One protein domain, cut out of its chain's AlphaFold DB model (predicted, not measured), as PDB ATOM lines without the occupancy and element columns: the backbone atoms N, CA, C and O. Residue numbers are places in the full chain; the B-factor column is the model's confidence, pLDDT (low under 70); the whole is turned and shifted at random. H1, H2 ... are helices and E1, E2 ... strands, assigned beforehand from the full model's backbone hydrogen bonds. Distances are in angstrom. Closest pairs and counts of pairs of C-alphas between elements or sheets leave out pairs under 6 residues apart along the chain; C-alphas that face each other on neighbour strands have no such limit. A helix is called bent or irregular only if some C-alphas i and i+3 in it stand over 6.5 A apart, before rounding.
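What this domain is: This is residues 7 to 54 of the 54 residues of the protein "DUF2071 domain-containing protein" of Haloterrigena sp. YPL8 (UniProt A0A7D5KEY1). What shape does this model show? It is a long, narrow ribbon of two antiparallel strands, E1 and E2, bent near one end, with a small head at the other end made of the short helix H1 and the loop of residues 28 to 40; residues 27 to 32 of that head stick out. What is it built of? The printed part has 48 residues, with E1, H1 and E2 in this order along the chain, a sheet of order E1 - E2, and a mixed class of helices and strands. How compact is it? It is extended, with a radius of gyration of the C-alphas of 15.0 A, and elongated, with spans of 42 by 23 by 14 A.

Where its parts are: Which element comes first? E1 is residues 7 to 19, 30.2 A from first to last C-alpha, and it begins at C-alpha 7 at (-21.576, -58.785, 7.180). What follows it? H1 is residues 21 to 27, 10.5 A long, with C-alpha 21 at (-11.849, -30.517, -5.815). It is irregular, but only just: C-alphas 23 and 26 are 6.8 A apart. Where is the last element? E2 is residues 41 to 53, 35.7 A long, and it ends at C-alpha 53 at (-25.448, -63.968, 8.923).

How they stand to each other: How do E1 and E2 run? They are antiparallel neighbours, with 169 degrees between their directions. N 13 and O 47 are within hydrogen-bond range at 2.8 A, as are N 41 and O 19 at 3.1 A. Where does the ribbon bend? E1 bends by 85 degrees at residue 10, and E2 bends by 54 degrees at residue 49. The C-alphas of residues 9 and 50 face each other at 4.9 A. Where does H1 come near E2? Their closest C-alphas are those of Pro 21 and Ala 41, 4.9 A apart, one of 2 pairs within 8 A. What does the backbone of H1 show? In H1, 1 of 3 O i to N i+4 pairs is within hydrogen-bond range, and 2 of 4 O i to N i+3 pairs are.

The domain as a whole: How large is the whole? The two C-alphas farthest apart are those of Gly 39 and Ile 54, 44.9 A, while those of Met 7 and Ile 54, the first and last printed, are 9.3 A apart. Which links are long, and is there a cut? The link from H1 to E2, with 13 residues between them, is long, and the link from E1 to H1 is tight. The printed part has no cut. Where is confidence low? The mean pLDDT of the printed part is 88.0, and residues 52 to 54 are under 70.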
ATOM      1  N   MET A   7     -20.549 -59.761   7.526       75.50
ATOM      2  CA  MET A   7     -21.576 -58.785   7.180       75.50
ATOM      3  C   MET A   7     -21.559 -58.576   5.671       75.50
ATOM      4  O   MET A   7     -20.538 -58.205   5.099       75.50
ATOM      5  N   GLY A   8     -22.695 -58.852   5.036       75.81
ATOM      6  CA  GLY A   8     -22.885 -58.677   3.602       75.81
ATOM      7  C   GLY A   8     -24.073 -57.770   3.309       75.81
ATOM      8  O   GLY A   8     -24.998 -57.633   4.115       75.81
ATOM      9  N   TRP A   9     -24.061 -57.179   2.122       76.62
ATOM     10  CA  TRP A   9     -25.156 -56.372   1.599       76.62
ATOM     11  C   TRP A   9     -25.863 -57.182   0.514       76.62
ATOM     12  O   TRP A   9     -25.216 -57.701  -0.391       76.62
ATOM     13  N   ARG A  10     -27.188 -57.335   0.600       76.00
ATOM     14  CA  ARG A  10     -27.943 -58.099  -0.414       76.00
ATOM     15  C   ARG A  10     -28.207 -57.275  -1.674       76.00
ATOM     16  O   ARG A  10     -28.196 -57.804  -2.779       76.00
ATOM     17  N   HIS A  11     -28.454 -55.986  -1.477       80.31
ATOM     18  CA  HIS A  11     -28.585 -54.995  -2.531       80.31
ATOM     19  C   HIS A  11     -27.754 -53.784  -2.121       80.31
ATOM     20  O   HIS A  11     -27.808 -53.375  -0.955       80.31
ATOM     21  N   GLY A  12     -27.000 -53.247  -3.072       79.62
ATOM     22  CA  GLY A  12     -26.260 -52.003  -2.938       79.62
ATOM     23  C   GLY A  12     -26.693 -51.042  -4.036       79.62
ATOM     24  O   GLY A  12     -26.885 -51.453  -5.180       79.62
ATOM     25  N   LEU A  13     -26.869 -49.777  -3.680       85.19
ATOM     26  CA  LEU A  13     -26.968 -48.671  -4.617       85.19
ATOM     27  C   LEU A  13     -25.671 -47.876  -4.527       85.19
ATOM     28  O   LEU A  13     -25.301 -47.422  -3.447       85.19
ATOM     29  N   PHE A  14     -25.023 -47.703  -5.675       87.94
ATOM     30  CA  PHE A  14     -23.821 -46.898  -5.815       87.94
ATOM     31  C   PHE A  14     -24.129 -45.688  -6.688       87.94
ATOM     32  O   PHE A  14     -24.571 -45.830  -7.831       87.94
ATOM     33  N   ALA A  15     -23.909 -44.493  -6.153       90.25
ATOM     34  CA  ALA A  15     -24.036 -43.254  -6.901       90.25
ATOM     35  C   ALA A  15     -22.711 -42.498  -6.847       90.25
ATOM     36  O   ALA A  15     -22.376 -41.907  -5.824       90.25
ATOM     37  N   ASN A  16     -21.983 -42.506  -7.965       91.69
ATOM     38  CA  ASN A  16     -20.763 -41.725  -8.133       91.69
ATOM     39  C   ASN A  16     -21.085 -40.376  -8.783       91.69
ATOM     40  O   ASN A  16     -21.853 -40.327  -9.756       91.69
ATOM     41  N   ARG A  17     -20.541 -39.284  -8.249       91.81
ATOM     42  CA  ARG A  17     -20.767 -37.931  -8.770       91.81
ATOM     43  C   ARG A  17     -19.472 -37.113  -8.756       91.81
ATOM     44  O   ARG A  17     -18.740 -37.194  -7.767       91.81
ATOM     45  N   PRO A  18     -19.215 -36.322  -9.815       95.88
ATOM     46  CA  PRO A  18     -18.135 -35.350  -9.803       95.88
ATOM     47  C   PRO A  18     -18.489 -34.202  -8.852       95.88
ATOM     48  O   PRO A  18     -19.655 -33.805  -8.745       95.88
ATOM     49  N   VAL A  19     -17.483 -33.685  -8.161       95.38
ATOM     50  CA  VAL A  19     -17.570 -32.541  -7.254       95.38
ATOM     51  C   VAL A  19     -16.348 -31.640  -7.437       95.38
ATOM     52  O   VAL A  19     -15.294 -32.084  -7.900       95.38
ATOM     53  N   ASP A  20     -16.492 -30.378  -7.033       96.06
ATOM     54  CA  ASP A  20     -15.383 -29.423  -6.995       96.06
ATOM     55  C   ASP A  20     -14.247 -29.957  -6.093       96.06
ATOM     56  O   ASP A  20     -14.502 -30.236  -4.913       96.06
ATOM     57  N   PRO A  21     -13.006 -30.096  -6.605       96.31
ATOM     58  CA  PRO A  21     -11.849 -30.517  -5.815       96.31
ATOM     59  C   PRO A  21     -11.631 -29.695  -4.538       96.31
ATOM     60  O   PRO A  21     -11.262 -30.263  -3.507       96.31
ATOM     61  N   GLY A  22     -11.939 -28.393  -4.562       96.12
ATOM     62  CA  GLY A  22     -11.784 -27.506  -3.406       96.12
ATOM     63  C   GLY A  22     -12.704 -27.850  -2.228       96.12
ATOM     64  O   GLY A  22     -12.432 -27.455  -1.095       96.12
ATOM     65  N   LEU A  23     -13.772 -28.623  -2.462       95.31
ATOM     66  CA  LEU A  23     -14.620 -29.166  -1.397       95.31
ATOM     67  C   LEU A  23     -14.012 -30.400  -0.731       95.31
ATOM     68  O   LEU A  23     -14.390 -30.720   0.391       95.31
ATOM     69  N   VAL A  24     -13.113 -31.114  -1.411       95.06
ATOM     70  CA  VAL A  24     -12.539 -32.376  -0.925       95.06
ATOM     71  C   VAL A  24     -11.188 -32.137  -0.260       95.06
ATOM     72  O   VAL A  24     -10.963 -32.666   0.825       95.06
ATOM     73  N   GLU A  25     -10.327 -31.308  -0.858       95.12
ATOM     74  CA  GLU A  25      -8.967 -30.994  -0.384       95.12
ATOM     75  C   GLU A  25      -8.841 -30.741   1.131       95.12
ATOM     76  O   GLU A  25      -7.992 -31.373   1.763       95.12
ATOM     77  N   PRO A  26      -9.695 -29.909   1.763       96.12
ATOM     78  CA  PRO A  26      -9.602 -29.624   3.199       96.12
ATOM     79  C   PRO A  26      -9.846 -30.836   4.109       96.12
ATOM     80  O   PRO A  26      -9.582 -30.771   5.309       96.12
ATOM     81  N   HIS A  27     -10.402 -31.921   3.566       94.19
ATOM     82  CA  HIS A  27     -10.718 -33.143   4.297       94.19
ATOM     83  C   HIS A  27      -9.662 -34.239   4.120       94.19
ATOM     84  O   HIS A  27      -9.771 -35.283   4.770       94.19
ATOM     85  N   LEU A  28      -8.642 -34.032   3.274       94.62
ATOM     86  CA  LEU A  28      -7.546 -34.986   3.161       94.62
ATOM     87  C   LEU A  28      -6.593 -34.882   4.366       94.62
ATOM     88  O   LEU A  28      -6.248 -33.785   4.804       94.62
ATOM     89  N   PRO A  29      -6.114 -36.024   4.890       96.25
ATOM     90  CA  PRO A  29      -4.950 -36.066   5.766       96.25
ATOM     91  C   PRO A  29      -3.737 -35.374   5.129       96.25
ATOM     92  O   PRO A  29      -3.507 -35.514   3.932       96.25
ATOM     93  N   GLU A  30      -2.896 -34.734   5.947       93.88
ATOM     94  CA  GLU A  30      -1.767 -33.894   5.494       93.88
ATOM     95  C   GLU A  30      -0.757 -34.582   4.554       93.88
ATOM     96  O   GLU A  30      -0.008 -33.915   3.849       93.88
ATOM     97  N   HIS A  31      -0.704 -35.914   4.552       95.06
ATOM     98  CA  HIS A  31       0.235 -36.703   3.751       95.06
ATOM     99  C   HIS A  31      -0.379 -37.261   2.459       95.06
ATOM    100  O   HIS A  31       0.278 -38.039   1.768       95.06
ATOM    101  N   LEU A  32      -1.630 -36.913   2.145       96.06
ATOM    102  CA  LEU A  32      -2.316 -37.345   0.932       96.06
ATOM    103  C   LEU A  32      -2.511 -36.167  -0.023       96.06
ATOM    104  O   LEU A  32      -2.775 -35.044   0.394       96.06
ATOM    105  N   ILE A  33      -2.393 -36.452  -1.318       94.31
ATOM    106  CA  ILE A  33      -2.650 -35.501  -2.401       94.31
ATOM    107  C   ILE A  33      -3.933 -35.948  -3.093       94.31
ATOM    108  O   ILE A  33      -4.104 -37.140  -3.361       94.31
ATOM    109  N   LEU A  34      -4.834 -35.002  -3.353       95.00
ATOM    110  CA  LEU A  34      -6.070 -35.279  -4.068       95.00
ATOM    111  C   LEU A  34      -5.763 -35.609  -5.531       95.00
ATOM    112  O   LEU A  34      -5.109 -34.832  -6.222       95.00
ATOM    113  N   ASP A  35      -6.256 -36.757  -5.985       94.75
ATOM    114  CA  ASP A  35      -6.249 -37.125  -7.397       94.75
ATOM    115  C   ASP A  35      -7.550 -36.664  -8.060       94.75
ATOM    116  O   ASP A  35      -8.628 -36.729  -7.457       94.75
ATOM    117  N   THR A  36      -7.445 -36.186  -9.296       95.94
ATOM    118  CA  THR A  36      -8.579 -35.657 -10.059       95.94
ATOM    119  C   THR A  36      -8.644 -36.301 -11.431       95.94
ATOM    120  O   THR A  36      -7.638 -36.349 -12.138       95.94
ATOM    121  N   ASP A  37      -9.845 -36.693 -11.840       94.00
ATOM    122  CA  ASP A  37     -10.136 -37.185 -13.186       94.00
ATOM    123  C   ASP A  37     -10.966 -36.132 -13.928       94.00
ATOM    124  O   ASP A  37     -11.966 -35.646 -13.400       94.00
ATOM    125  N   ASP A  38     -10.503 -35.721 -15.110       94.06
ATOM    126  CA  ASP A  38     -11.048 -34.584 -15.878       94.06
ATOM    127  C   ASP A  38     -11.156 -33.273 -15.060       94.06
ATOM    128  O   ASP A  38     -12.096 -32.486 -15.178       94.06
ATOM    129  N   GLY A  39     -10.190 -33.053 -14.158       94.56
ATOM    130  CA  GLY A  39     -10.159 -31.891 -13.261       94.56
ATOM    131  C   GLY A  39     -11.253 -31.890 -12.187       94.56
ATOM    132  O   GLY A  39     -11.476 -30.862 -11.551       94.56
ATOM    133  N   GLN A  40     -11.947 -33.013 -11.986       95.88
ATOM    134  CA  GLN A  40     -12.968 -33.184 -10.958       95.88
ATOM    135  C   GLN A  40     -12.509 -34.175  -9.891       95.88
ATOM    136  O   GLN A  40     -11.822 -35.160 -10.175       95.88
ATOM    137  N   ALA A  41     -12.943 -33.940  -8.655       95.62
ATOM    138  CA  ALA A  41     -12.917 -34.963  -7.624       95.62
ATOM    139  C   ALA A  41     -14.193 -35.803  -7.716       95.62
ATOM    140  O   ALA A  41     -15.225 -35.339  -8.200       95.62
ATOM    141  N   TRP A  42     -14.145 -37.040  -7.235       94.56
ATOM    142  CA  TRP A  42     -15.280 -37.954  -7.308       94.56
ATOM    143  C   TRP A  42     -15.658 -38.454  -5.924       94.56
ATOM    144  O   TRP A  42     -14.823 -38.966  -5.180       94.56
ATOM    145  N   VAL A  43     -16.938 -38.318  -5.590       91.12
ATOM    146  CA  VAL A  43     -17.501 -38.835  -4.345       91.12
ATOM    147  C   VAL A  43     -18.553 -39.873  -4.682       91.12
ATOM    148  O   VAL A  43     -19.419 -39.676  -5.537       91.12
ATOM    149  N   SER A  44     -18.473 -40.992  -3.973       90.56
ATOM    150  CA  SER A  44     -19.392 -42.106  -4.113       90.56
ATOM    151  C   SER A  44     -20.234 -42.264  -2.860       90.56
ATOM    152  O   SER A  44     -19.712 -42.316  -1.749       90.56
ATOM    153  N   VAL A  45     -21.549 -42.344  -3.049       88.19
ATOM    154  CA  VAL A  45     -22.487 -42.690  -1.981       88.19
ATOM    155  C   VAL A  45     -22.911 -44.136  -2.164       88.19
ATOM    156  O   VAL A  45     -23.466 -44.505  -3.203       88.19
ATOM    157  N   GLU A  46     -22.663 -44.932  -1.127       85.81
ATOM    158  CA  GLU A  46     -23.070 -46.328  -1.054       85.81
ATOM    159  C   GLU A  46     -24.212 -46.473  -0.051       85.81
ATOM    160  O   GLU A  46     -24.068 -46.168   1.133       85.81
ATOM    161  N   LEU A  47     -25.359 -46.953  -0.523       84.56
ATOM    162  CA  LEU A  47     -26.453 -47.375   0.340       84.56
ATOM    163  C   LEU A  47     -26.636 -48.872   0.172       84.56
ATOM    164  O   LEU A  47     -26.949 -49.339  -0.922       84.56
ATOM    165  N   GLY A  48     -26.523 -49.625   1.256       83.50
ATOM    166  CA  GLY A  48     -26.942 -51.013   1.245       83.50
ATOM    167  C   GLY A  48     -27.909 -51.337   2.375       83.50
ATOM    168  O   GLY A  48     -28.084 -50.582   3.331       83.50
ATOM    169  N   VAL A  49     -28.544 -52.499   2.258       78.88
ATOM    170  CA  VAL A  49     -29.336 -53.088   3.343       78.88
ATOM    171  C   VAL A  49     -28.501 -54.197   3.983       78.88
ATOM    172  O   VAL A  49     -28.261 -55.215   3.318       78.88
ATOM    173  N   PRO A  50     -28.017 -54.016   5.227       73.31
ATOM    174  CA  PRO A  50     -27.166 -55.005   5.866       73.31
ATOM    175  C   PRO A  50     -27.963 -56.276   6.157       73.31
ATOM    176  O   PRO A  50     -29.116 -56.230   6.593       73.31
ATOM    177  N   ARG A  51     -27.330 -57.431   5.955       70.62
ATOM    178  CA  ARG A  51     -27.792 -58.706   6.503       70.62
ATOM    179  C   ARG A  51     -26.684 -59.269   7.383       70.62
ATOM    180  O   ARG A  51     -25.610 -59.596   6.883       70.62
ATOM    181  N   LEU A  52     -26.964 -59.417   8.676       67.12
ATOM    182  CA  LEU A  52     -26.140 -60.262   9.536       67.12
ATOM    183  C   LEU A  52     -26.455 -61.733   9.238       67.12
ATOM    184  O   LEU A  52     -27.618 -62.142   9.267       67.12
ATOM    185  N   GLY A  53     -25.416 -62.508   8.932       64.38
ATOM    186  CA  GLY A  53     -25.448 -63.968   8.923       64.38
ATOM    187  C   GLY A  53     -24.613 -64.510  10.084       64.38
ATOM    188  O   GLY A  53     -23.559 -63.947  10.381       64.38
ATOM    189  N   ILE A  54     -25.111 -65.563  10.736       56.09
ATOM    190  CA  ILE A  54     -24.385 -66.382  11.722       56.09
ATOM    191  C   ILE A  54     -23.928 -67.657  11.019       56.09
ATOM    192  O   ILE A  54     -24.742 -68.169  10.211       56.09
TER     193      ILE A  54